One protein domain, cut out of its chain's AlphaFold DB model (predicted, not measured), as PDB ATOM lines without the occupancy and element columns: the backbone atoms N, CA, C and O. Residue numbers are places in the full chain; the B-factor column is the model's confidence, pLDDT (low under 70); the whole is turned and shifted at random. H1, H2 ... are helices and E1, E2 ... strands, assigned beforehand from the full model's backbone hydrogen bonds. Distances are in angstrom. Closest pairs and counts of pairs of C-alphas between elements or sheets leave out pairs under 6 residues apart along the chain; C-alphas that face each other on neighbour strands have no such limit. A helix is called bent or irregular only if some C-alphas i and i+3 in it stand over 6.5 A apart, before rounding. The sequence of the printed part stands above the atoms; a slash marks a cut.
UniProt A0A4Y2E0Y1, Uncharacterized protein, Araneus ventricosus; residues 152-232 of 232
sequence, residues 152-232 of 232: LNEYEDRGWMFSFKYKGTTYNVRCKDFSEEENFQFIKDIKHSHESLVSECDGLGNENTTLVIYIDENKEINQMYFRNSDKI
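Overview. This is residues 152 to 232 of the 232 residues of an uncharacterized protein of Araneus ventricosus (UniProt A0A4Y2E0Y1). A twisted sheet of five strands forms a wall, with one long, kinked helix, H1, slanting over one of its faces and the other face bare. H1 covers E2 and E3, while E4 and E5, the two longest strands, form a hairpin that extends the sheet beyond the helix. The 81 printed residues hold five named strands and one named helix, in the order E1, E2, E3, H1, E4, E5; the sheet is mixed, in the order E1, E2, E3, E4, E5, with E3 and E4 parallel and the other neighbours antiparallel. The class is mixed, helices and strands, and the whole is compact, with a radius of gyration of the C-alphas of 12.2 A and spans of 33 by 23 by 22 A.

Along the chain. E1 is residues 155 to 157, beginning at C-alpha 155 (99.956, 51.364, -14.704). E2, residues 161 to 166, is 16.4 A long, and E3, residues 169 to 174, is 16.0 A. H1, residues 180 to 200, is 29.1 A long and begins at C-alpha 180 (96.073, 51.920, -2.855). E4, residues 209 to 215, is 19.4 A long. E5, residues 221 to 228, is 20.6 A long and ends at C-alpha 228 (88.409, 57.258, -29.262).

Arrangement. E1, E2 and E3 make a meander, each strand the antiparallel neighbour of the one before. Between E1 and E2, N 156 and O 163 are 2.9 A apart, within hydrogen-bond range; between E2 and E3, N 171 and O 164 are 2.8 A apart. E3 and E4 are parallel at 21 degrees, with N 172 and O 211 2.8 A apart. E3, H1 and E4 make a strand-helix-strand unit, two parallel neighbour strands with a helix between, and its crossover is left-handed. E4 and E5 form a hairpin, antiparallel at 166 degrees, with N 210 and O 227 2.9 A apart. H1 is on the sheet at a height of 9.0 A, slantwise to the strands, at 45 degrees to E2 on the local plane. The closest C-alphas of E2 and H1, those of Tyr 166 and Lys 191, are 7.6 A apart. H1 has a kink of 50 degrees near residue 193 and is irregular: C-alphas 192 and 195 are 7.4 A apart. In H1, 14 of 17 O i to N i+4 pairs are within hydrogen-bond range. E1 and E5, the edge strands, are apart.

Size, cuts and confidence. The C-alphas farthest apart, those of Glu 181 and Ile 232, are 35.6 A apart. The printed part has no cut and no long link. The mean pLDDT of the printed part is 74.6; it is under 70 at residues 152 to 153, 180 to 181, 197 to 206 and 228 to 232.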
ATOM      1  N   LEU A 152      98.277  43.944 -16.271       62.56
ATOM      2  CA  LEU A 152      98.245  45.342 -16.689       62.56
ATOM      3  C   LEU A 152      99.557  45.684 -17.395       62.56
ATOM      4  O   LEU A 152     100.627  45.423 -16.851       62.56
ATOM      5  N   ASN A 153      99.468  46.258 -18.595       62.06
ATOM      6  CA  ASN A 153     100.656  46.565 -19.402       62.06
ATOM      7  C   ASN A 153     101.299  47.900 -19.011       62.06
ATOM      8  O   ASN A 153     102.517  48.034 -19.034       62.06
ATOM      9  N   GLU A 154     100.479  48.873 -18.632       70.50
ATOM     10  CA  GLU A 154     100.883  50.235 -18.288       70.50
ATOM     11  C   GLU A 154     100.024  50.620 -17.082       70.50
ATOM     12  O   GLU A 154      98.804  50.592 -17.211       70.50
ATOM     13  N   TYR A 155     100.625  50.859 -15.912       78.00
ATOM     14  CA  TYR A 155      99.956  51.364 -14.704       78.00
ATOM     15  C   TYR A 155     100.689  52.619 -14.247       78.00
ATOM     16  O   TYR A 155     101.911  52.603 -14.100       78.00
ATOM     17  N   GLU A 156      99.942  53.687 -14.011       77.69
ATOM     18  CA  GLU A 156     100.454  54.962 -13.530       77.69
ATOM     19  C   GLU A 156      99.538  55.494 -12.426       77.69
ATOM     20  O   GLU A 156      98.318  55.478 -12.577       77.69
ATOM     21  N   ASP A 157     100.123  55.985 -11.336       79.44
ATOM     22  CA  ASP A 157      99.413  56.588 -10.207       79.44
ATOM     23  C   ASP A 157     100.009  57.968  -9.914       79.44
ATOM     24  O   ASP A 157     101.224  58.117  -9.759       79.44
ATOM     25  N   ARG A 158      99.153  58.991  -9.882       75.38
ATOM     26  CA  ARG A 158      99.514  60.392  -9.626       75.38
ATOM     27  C   ARG A 158      98.818  60.949  -8.378       75.38
ATOM     28  O   ARG A 158      98.764  62.167  -8.206       75.38
ATOM     29  N   GLY A 159      98.244  60.095  -7.528       71.19
ATOM     30  CA  GLY A 159      97.599  60.445  -6.254       71.19
ATOM     31  C   GLY A 159      96.210  61.092  -6.367       71.19
ATOM     32  O   GLY A 159      95.348  60.845  -5.533       71.19
ATOM     33  N   TRP A 160      95.961  61.896  -7.402       77.75
ATOM     34  CA  TRP A 160      94.627  62.428  -7.748       77.75
ATOM     35  C   TRP A 160      93.993  61.709  -8.949       77.75
ATOM     36  O   TRP A 160      92.865  62.001  -9.361       77.75
ATOM     37  N   MET A 161      94.747  60.797  -9.554       84.75
ATOM     38  CA  MET A 161      94.287  59.915 -10.609       84.75
ATOM     39  C   MET A 161      95.189  58.692 -10.690       84.75
ATOM     40  O   MET A 161      96.385  58.789 -10.412       84.75
ATOM     41  N   PHE A 162      94.640  57.596 -11.190       82.44
ATOM     42  CA  PHE A 162      95.427  56.477 -11.677       82.44
ATOM     43  C   PHE A 162      94.940  56.066 -13.063       82.44
ATOM     44  O   PHE A 162      93.768  56.219 -13.419       82.44
ATOM     45  N   SER A 163      95.851  55.556 -13.878       85.50
ATOM     46  CA  SER A 163      95.536  55.052 -15.203       85.50
ATOM     47  C   SER A 163      96.161  53.702 -15.445       85.50
ATOM     48  O   SER A 163      97.281  53.439 -15.016       85.50
ATOM     49  N   PHE A 164      95.433  52.848 -16.156       83.69
ATOM     50  CA  PHE A 164      95.946  51.545 -16.528       83.69
ATOM     51  C   PHE A 164      95.416  51.048 -17.863       83.69
ATOM     52  O   PHE A 164      94.277  51.329 -18.236       83.69
ATOM     53  N   LYS A 165      96.217  50.245 -18.563       85.31
ATOM     54  CA  LYS A 165      95.801  49.590 -19.807       85.31
ATOM     55  C   LYS A 165      95.367  48.149 -19.558       85.31
ATOM     56  O   LYS A 165      96.117  47.353 -18.990       85.31
ATOM     57  N   TYR A 166      94.169  47.801 -20.023       83.38
ATOM     58  CA  TYR A 166      93.617  46.449 -19.956       83.38
ATOM     59  C   TYR A 166      92.891  46.092 -21.258       83.38
ATOM     60  O   TYR A 166      91.982  46.805 -21.678       83.38
ATOM     61  N   LYS A 167      93.309  44.983 -21.893       82.94
ATOM     62  CA  LYS A 167      92.760  44.471 -23.168       82.94
ATOM     63  C   LYS A 167      92.571  45.573 -24.225       82.94
ATOM     64  O   LYS A 167      91.476  45.816 -24.716       82.94
ATOM     65  N   GLY A 168      93.650  46.299 -24.512       80.19
ATOM     66  CA  GLY A 168      93.658  47.396 -25.487       80.19
ATOM     67  C   GLY A 168      93.110  48.719 -24.950       80.19
ATOM     68  O   GLY A 168      93.628  49.762 -25.312       80.19
ATOM     69  N   THR A 169      92.164  48.710 -24.008       82.69
ATOM     70  CA  THR A 169      91.553  49.945 -23.492       82.69
ATOM     71  C   THR A 169      92.392  50.586 -22.391       82.69
ATOM     72  O   THR A 169      92.801  49.916 -21.439       82.69
ATOM     73  N   THR A 170      92.588  51.898 -22.485       88.50
ATOM     74  CA  THR A 170      93.178  52.711 -21.417       88.50
ATOM     75  C   THR A 170      92.078  53.203 -20.483       88.50
ATOM     76  O   THR A 170      91.143  53.878 -20.906       88.50
ATOM     77  N   TYR A 171      92.177  52.885 -19.200       85.19
ATOM     78  CA  TYR A 171      91.292  53.386 -18.153       85.19
ATOM     79  C   TYR A 171      91.983  54.537 -17.442       85.19
ATOM     80  O   TYR A 171      93.129  54.404 -17.027       85.19
ATOM     81  N   ASN A 172      91.293  55.662 -17.312       87.94
ATOM     82  CA  ASN A 172      91.787  56.861 -16.656       87.94
ATOM     83  C   ASN A 172      90.818  57.229 -15.533       87.94
ATOM     84  O   ASN A 172      89.744  57.770 -15.783       87.94
ATOM     85  N   VAL A 173      91.170  56.878 -14.302       84.94
ATOM     86  CA  VAL A 173      90.313  57.076 -13.136       84.94
ATOM     87  C   VAL A 173      90.802  58.301 -12.388       84.94
ATOM     88  O   VAL A 173      91.925  58.339 -11.897       84.94
ATOM     89  N   ARG A 174      89.960  59.326 -12.331       85.00
ATOM     90  CA  ARG A 174      90.203  60.567 -11.605       85.00
ATOM     91  C   ARG A 174      89.463  60.490 -10.286       85.00
ATOM     92  O   ARG A 174      88.239  60.609 -10.252       85.00
ATOM     93  N   CYS A 175      90.218  60.263  -9.227       80.38
ATOM     94  CA  CYS A 175      89.717  60.108  -7.876       80.38
ATOM     95  C   CYS A 175      90.659  60.828  -6.920       80.38
ATOM     96  O   CYS A 175      91.877  60.660  -6.974       80.38
ATOM     97  N   LYS A 176      90.084  61.634  -6.036       77.12
ATOM     98  CA  LYS A 176      90.832  62.255  -4.953       77.12
ATOM     99  C   LYS A 176      90.723  61.353  -3.723       77.12
ATOM    100  O   LYS A 176      89.644  60.838  -3.447       77.12
ATOM    101  N   ASP A 177      91.830  61.165  -3.011       78.44
ATOM    102  CA  ASP A 177      91.862  60.498  -1.700       78.44
ATOM    103  C   ASP A 177      91.517  58.991  -1.701       78.44
ATOM    104  O   ASP A 177      91.040  58.453  -0.699       78.44
ATOM    105  N   PHE A 178      91.771  58.284  -2.808       75.19
ATOM    106  CA  PHE A 178      91.724  56.819  -2.814       75.19
ATOM    107  C   PHE A 178      92.979  56.239  -2.159       75.19
ATOM    108  O   PHE A 178      94.093  56.690  -2.433       75.19
ATOM    109  N   SER A 179      92.802  55.220  -1.317       74.19
ATOM    110  CA  SER A 179      93.930  54.394  -0.883       74.19
ATOM    111  C   SER A 179      94.374  53.452  -2.005       74.19
ATOM    112  O   SER A 179      93.626  53.169  -2.946       74.19
ATOM    113  N   GLU A 180      95.582  52.905  -1.891       67.12
ATOM    114  CA  GLU A 180      96.073  51.920  -2.855       67.12
ATOM    115  C   GLU A 180      95.155  50.690  -2.931       67.12
ATOM    116  O   GLU A 180      94.840  50.211  -4.020       67.12
ATOM    117  N   GLU A 181      94.658  50.192  -1.794       67.12
ATOM    118  CA  GLU A 181      93.693  49.087  -1.750       67.12
ATOM    119  C   GLU A 181      92.404  49.403  -2.511       67.12
ATOM    120  O   GLU A 181      91.857  48.524  -3.185       67.12
ATOM    121  N   GLU A 182      91.927  50.645  -2.429       74.81
ATOM    122  CA  GLU A 182      90.735  51.102  -3.141       74.81
ATOM    123  C   GLU A 182      90.987  51.172  -4.647       74.81
ATOM    124  O   GLU A 182      90.172  50.658  -5.417       74.81
ATOM    125  N   ASN A 183      92.154  51.676  -5.069       73.06
ATOM    126  CA  ASN A 183      92.589  51.631  -6.468       73.06
ATOM    127  C   ASN A 183      92.596  50.182  -6.985       73.06
ATOM    128  O   ASN A 183      92.019  49.880  -8.033       73.06
ATOM    129  N   PHE A 184      93.177  49.247  -6.225       70.94
ATOM    130  CA  PHE A 184      93.229  47.834  -6.609       70.94
ATOM    131  C   PHE A 184      91.853  47.175  -6.691       70.94
ATOM    132  O   PHE A 184      91.613  46.368  -7.597       70.94
ATOM    133  N   GLN A 185      90.952  47.474  -5.757       72.00
ATOM    134  CA  GLN A 185      89.596  46.940  -5.804       72.00
ATOM    135  C   GLN A 185      88.840  47.489  -7.019       72.00
ATOM    136  O   GLN A 185      88.222  46.719  -7.753       72.00
ATOM    137  N   PHE A 186      88.996  48.778  -7.315       76.94
ATOM    138  CA  PHE A 186      88.380  49.411  -8.477       76.94
ATOM    139  C   PHE A 186      88.878  48.812  -9.802       76.94
ATOM    140  O   PHE A 186      88.092  48.530 -10.707       76.94
ATOM    141  N   ILE A 187      90.179  48.521  -9.905       76.19
ATOM    142  CA  ILE A 187      90.759  47.807 -11.054       76.19
ATOM    143  C   ILE A 187      90.113  46.427 -11.228       76.19
ATOM    144  O   ILE A 187      89.798  46.032 -12.353       76.19
ATOM    145  N   LYS A 188      89.911  45.670 -10.141       72.12
ATOM    146  CA  LYS A 188      89.251  44.354 -10.215       72.12
ATOM    147  C   LYS A 188      87.820  44.477 -10.724       72.12
ATOM    148  O   LYS A 188      87.426  43.689 -11.585       72.12
ATOM    149  N   ASP A 189      87.083  45.465 -10.235       74.50
ATOM    150  CA  ASP A 189      85.690  45.693 -10.612       74.50
ATOM    151  C   ASP A 189      85.571  46.091 -12.093       74.50
ATOM    152  O   ASP A 189      84.729  45.546 -12.818       74.50
ATOM    153  N   ILE A 190      86.482  46.943 -12.584       78.44
ATOM    154  CA  ILE A 190      86.597  47.273 -14.013       78.44
ATOM    155  C   ILE A 190      86.889  46.018 -14.834       78.44
ATOM    156  O   ILE A 190      86.212  45.766 -15.828       78.44
ATOM    157  N   LYS A 191      87.870  45.204 -14.432       76.31
ATOM    158  CA  LYS A 191      88.229  43.981 -15.166       76.31
ATOM    159  C   LYS A 191      87.074  42.989 -15.231       76.31
ATOM    160  O   LYS A 191      86.859  42.384 -16.277       76.31
ATOM    161  N   HIS A 192      86.338  42.825 -14.134       73.75
ATOM    162  CA  HIS A 192      85.169  41.950 -14.088       73.75
ATOM    163  C   HIS A 192      84.061  42.436 -15.030       73.75
ATOM    164  O   HIS A 192      83.415  41.634 -15.699       73.75
ATOM    165  N   SER A 193      83.889  43.754 -15.121       73.38
ATOM    166  CA  SER A 193      82.849  44.388 -15.935       73.38
ATOM    167  C   SER A 193      83.279  44.642 -17.385       73.38
ATOM    168  O   SER A 193      82.448  45.013 -18.208       73.38
ATOM    169  N   HIS A 194      84.558  44.440 -17.720       77.12
ATOM    170  CA  HIS A 194      85.152  44.829 -18.999       77.12
ATOM    171  C   HIS A 194      84.424  44.234 -20.204       77.12
ATOM    172  O   HIS A 194      84.044  44.970 -21.106       77.12
ATOM    173  N   GLU A 195      84.177  42.924 -20.200       72.25
ATOM    174  CA  GLU A 195      83.483  42.254 -21.309       72.25
ATOM    175  C   GLU A 195      82.066  42.805 -21.504       72.25
ATOM    176  O   GLU A 195      81.607  42.965 -22.633       72.25
ATOM    177  N   SER A 196      81.394  43.160 -20.403       70.12
ATOM    178  CA  SER A 196      80.073  43.787 -20.446       70.12
ATOM    179  C   SER A 196      80.127  45.231 -20.943       70.12
ATOM    180  O   SER A 196      79.180  45.689 -21.566       70.12
ATOM    181  N   LEU A 197      81.204  45.971 -20.668       69.56
ATOM    182  CA  LEU A 197      81.383  47.329 -21.183       69.56
ATOM    183  C   LEU A 197      81.702  47.313 -22.682       69.56
ATOM    184  O   LEU A 197      81.178  48.142 -23.419       69.56
ATOM    185  N   VAL A 198      82.525  46.364 -23.135       69.00
ATOM    186  CA  VAL A 198      82.888  46.196 -24.551       69.00
ATOM    187  C   VAL A 198      81.678  45.814 -25.398       69.00
ATOM    188  O   VAL A 198      81.512  46.361 -26.483       69.00
ATOM    189  N   SER A 199      80.810  44.920 -24.914       66.44
ATOM    190  CA  SER A 199      79.616  44.508 -25.664       66.44
ATOM    191  C   SER A 199      78.578  45.623 -25.834       66.44
ATOM    192  O   SER A 199      77.780  45.579 -26.768       66.44
ATOM    193  N   GLU A 200      78.573  46.604 -24.934       62.78
ATOM    194  CA  GLU A 200      77.592  47.695 -24.889       62.78
ATOM    195  C   GLU A 200      78.124  49.003 -25.505       62.78
ATOM    196  O   GLU A 200      77.341  49.864 -25.912       62.78
ATOM    197  N   CYS A 201      79.448  49.183 -25.566       63.44
ATOM    198  CA  CYS A 201      80.084  50.411 -26.035       63.44
ATOM    199  C   CYS A 201      80.852  50.179 -27.340       63.44
ATOM    200  O   CYS A 201      82.008  49.754 -27.325       63.44
ATOM    201  N   ASP A 202      80.238  50.553 -28.467       59.69
ATOM    202  CA  ASP A 202      80.869  50.502 -29.790       59.69
ATOM    203  C   ASP A 202      82.200  51.271 -29.814       59.69
ATOM    204  O   ASP A 202      82.242  52.506 -29.761       59.69
ATOM    205  N   GLY A 203      83.299  50.527 -29.945       60.81
ATOM    206  CA  GLY A 203      84.661  51.056 -30.005       60.81
ATOM    207  C   GLY A 203      85.515  50.777 -28.768       60.81
ATOM    208  O   GLY A 203      86.716  51.012 -28.842       60.81
ATOM    209  N   LEU A 204      84.953  50.247 -27.674       63.38
ATOM    210  CA  LEU A 204      85.763  49.749 -26.559       63.38
ATOM    211  C   LEU A 204      86.559  48.496 -26.950       63.38
ATOM    212  O   LEU A 204      86.143  47.731 -27.813       63.38
ATOM    213  N   GLY A 205      87.694  48.265 -26.286       62.31
ATOM    214  CA  GLY A 205      88.556  47.108 -26.555       62.31
ATOM    215  C   GLY A 205      89.571  47.315 -27.685       62.31
ATOM    216  O   GLY A 205      90.347  46.406 -27.967       62.31
ATOM    217  N   ASN A 206      89.608  48.500 -28.310       69.56
ATOM    218  CA  ASN A 206      90.689  48.880 -29.223       69.56
ATOM    219  C   ASN A 206      91.825  49.602 -28.473       69.56
ATOM    220  O   ASN A 206      91.634  50.107 -27.367       69.56
ATOM    221  N   GLU A 207      93.004  49.661 -29.093       71.31
ATOM    222  CA  GLU A 207      94.214  50.250 -28.495       71.31
ATOM    223  C   GLU A 207      94.148  51.776 -28.329       71.31
ATOM    224  O   GLU A 207      94.876  52.341 -27.510       71.31
ATOM    225  N   ASN A 208      93.240  52.422 -29.064       73.94
ATOM    226  CA  ASN A 208      93.092  53.874 -29.156       73.94
ATOM    227  C   ASN A 208      91.933  54.416 -28.303       73.94
ATOM    228  O   ASN A 208      91.607  55.606 -28.371       73.94
ATOM    229  N   THR A 209      91.301  53.561 -27.495       79.50
ATOM    230  CA  THR A 209      90.187  53.951 -26.633       79.50
ATOM    231  C   THR A 209      90.669  54.235 -25.231       79.50
ATOM    232  O   THR A 209      91.280  53.399 -24.562       79.50
ATOM    233  N   THR A 210      90.312  55.428 -24.773       84.19
ATOM    234  CA  THR A 210      90.442  55.837 -23.384       84.19
ATOM    235  C   THR A 210      89.061  55.992 -22.767       84.19
ATOM    236  O   THR A 210      88.227  56.753 -23.264       84.19
ATOM    237  N   LEU A 211      88.826  55.290 -21.663       82.56
ATOM    238  CA  LEU A 211      87.674  55.498 -20.802       82.56
ATOM    239  C   LEU A 211      88.093  56.339 -19.604       82.56
ATOM    240  O   LEU A 211      88.902  55.898 -18.789       82.56
ATOM    241  N   VAL A 212      87.532  57.541 -19.498       84.19
ATOM    242  CA  VAL A 212      87.790  58.432 -18.367       84.19
ATOM    243  C   VAL A 212      86.629  58.346 -17.383       84.19
ATOM    244  O   VAL A 212      85.466  58.449 -17.778       84.19
ATOM    245  N   ILE A 213      86.956  58.153 -16.108       83.88
ATOM    246  CA  ILE A 213      86.018  57.929 -15.008       83.88
ATOM    247  C   ILE A 213      86.314  58.960 -13.924       83.88
ATOM    248  O   ILE A 213      87.415  58.980 -13.385       83.88
ATOM    249  N   TYR A 214      85.346  59.810 -13.603       81.88
ATOM    250  CA  TYR A 214      85.426  60.748 -12.488       81.88
ATOM    251  C   TYR A 214      84.705  60.174 -11.279       81.88
ATOM    252  O   TYR A 214      83.526  59.823 -11.367       81.88
ATOM    253  N   ILE A 215      85.409  60.131 -10.155       78.50
ATOM    254  CA  ILE A 215      84.879  59.724  -8.860       78.50
ATOM    255  C   ILE A 215      84.800  60.959  -7.963       78.50
ATOM    256  O   ILE A 215      85.737  61.759  -7.921       78.50
ATOM    257  N   ASP A 216      83.666  61.137  -7.291       78.56
ATOM    258  CA  ASP A 216      83.463  62.233  -6.349       78.56
ATOM    259  C   ASP A 216      84.055  61.945  -4.957       78.56
ATOM    260  O   ASP A 216      84.620  60.885  -4.684       78.56
ATOM    261  N   GLU A 217      83.909  62.909  -4.048       77.44
ATOM    262  CA  GLU A 217      84.384  62.806  -2.662       77.44
ATOM    263  C   GLU A 217      83.672  61.698  -1.859       77.44
ATOM    264  O   GLU A 217      84.211  61.211  -0.866       77.44
ATOM    265  N   ASN A 218      82.490  61.255  -2.300       79.44
ATOM    266  CA  ASN A 218      81.743  60.150  -1.693       79.44
ATOM    267  C   ASN A 218      82.185  58.780  -2.224       79.44
ATOM    268  O   ASN A 218      81.607  57.757  -1.847       79.44
ATOM    269  N   LYS A 219      83.215  58.750  -3.079       74.31
ATOM    270  CA  LYS A 219      83.711  57.559  -3.777       74.31
ATOM    271  C   LYS A 219      82.678  56.954  -4.731       74.31
ATOM    272  O   LYS A 219      82.739  55.765  -5.043       74.31
ATOM    273  N   GLU A 220      81.746  57.769  -5.222       73.88
ATOM    274  CA  GLU A 220      80.758  57.381  -6.222       73.88
ATOM    275  C   GLU A 220      81.172  57.896  -7.609       73.88
ATOM    276  O   GLU A 220      81.832  58.927  -7.756       73.88
ATOM    277  N   ILE A 221      80.811  57.157  -8.662       73.44
ATOM    278  CA  ILE A 221      81.112  57.582 -10.033       73.44
ATOM    279  C   ILE A 221      80.198  58.754 -10.375       73.44
ATOM    280  O   ILE A 221      78.989  58.590 -10.520       73.44
ATOM    281  N   ASN A 222      80.798  59.922 -10.557       74.88
ATOM    282  CA  ASN A 222      80.100  61.138 -10.947       74.88
ATOM    283  C   ASN A 222      79.876  61.173 -12.464       74.88
ATOM    284  O   ASN A 222      78.779  61.452 -12.948       74.88
ATOM    285  N   GLN A 223      80.916  60.848 -13.233       77.06
ATOM    286  CA  GLN A 223      80.880  60.965 -14.686       77.06
ATOM    287  C   GLN A 223      81.776  59.926 -15.358       77.06
ATOM    288  O   GLN A 223      82.850  59.589 -14.865       77.06
ATOM    289  N   MET A 224      81.351  59.457 -16.531       80.50
ATOM    290  CA  MET A 224      82.132  58.569 -17.383       80.50
ATOM    291  C   MET A 224      81.971  58.985 -18.848       80.50
ATOM    292  O   MET A 224      80.857  59.252 -19.299       80.50
ATOM    293  N   TYR A 225      83.074  59.056 -19.592       75.69
ATOM    294  CA  TYR A 225      83.042  59.372 -21.022       75.69
ATOM    295  C   TYR A 225      84.145  58.652 -21.792       75.69
ATOM    296  O   TYR A 225      85.220  58.342 -21.273       75.69
ATOM    297  N   PHE A 226      83.843  58.395 -23.061       77.38
ATOM    298  CA  PHE A 226      84.705  57.671 -23.983       77.38
ATOM    299  C   PHE A 226      85.420  58.655 -24.891       77.38
ATOM    300  O   PHE A 226      84.796  59.545 -25.470       77.38
ATOM    301  N   ARG A 227      86.723  58.452 -25.056       71.12
ATOM    302  CA  ARG A 227      87.518  59.119 -26.075       71.12
ATOM    303  C   ARG A 227      88.132  58.053 -26.966       71.12
ATOM    304  O   ARG A 227      88.909  57.233 -26.488       71.12
ATOM    305  N   ASN A 228      87.768  58.071 -28.241       69.75
ATOM    306  CA  ASN A 228      88.409  57.258 -29.262       69.75
ATOM    307  C   ASN A 228      89.094  58.209 -30.242       69.75
ATOM    308  O   ASN A 228      88.422  59.009 -30.892       69.75
ATOM    309  N   SER A 229      90.421  58.149 -30.290       64.31
ATOM    310  CA  SER A 229      91.224  59.053 -31.115       64.31
ATOM    311  C   SER A 229      91.017  58.837 -32.620       64.31
ATOM    312  O   SER A 229      91.284  59.749 -33.390       64.31
ATOM    313  N   ASP A 230      90.481  57.682 -33.031       61.56
ATOM    314  CA  ASP A 230      90.246  57.335 -34.443       61.56
ATOM    315  C   ASP A 230      88.944  57.926 -35.009       61.56
ATOM    316  O   ASP A 230      88.686  57.822 -36.206       61.56
ATOM    317  N   LYS A 231      88.084  58.493 -34.153       54.38
ATOM    318  CA  LYS A 231      86.770  59.053 -34.523       54.38
ATOM    319  C   LYS A 231      86.676  60.571 -34.294       54.38
ATOM    320  O   LYS A 231      85.567  61.076 -34.126       54.38
ATOM    321  N   ILE A 232      87.820  61.260 -34.216       45.56
ATOM    322  CA  ILE A 232      87.904  62.728 -34.099       45.56
ATOM    323  C   ILE A 232      87.624  63.372 -35.457       45.56
ATOM    324  O   ILE A 232      88.193  62.885 -36.458       45.56
TER     325      ILE A 232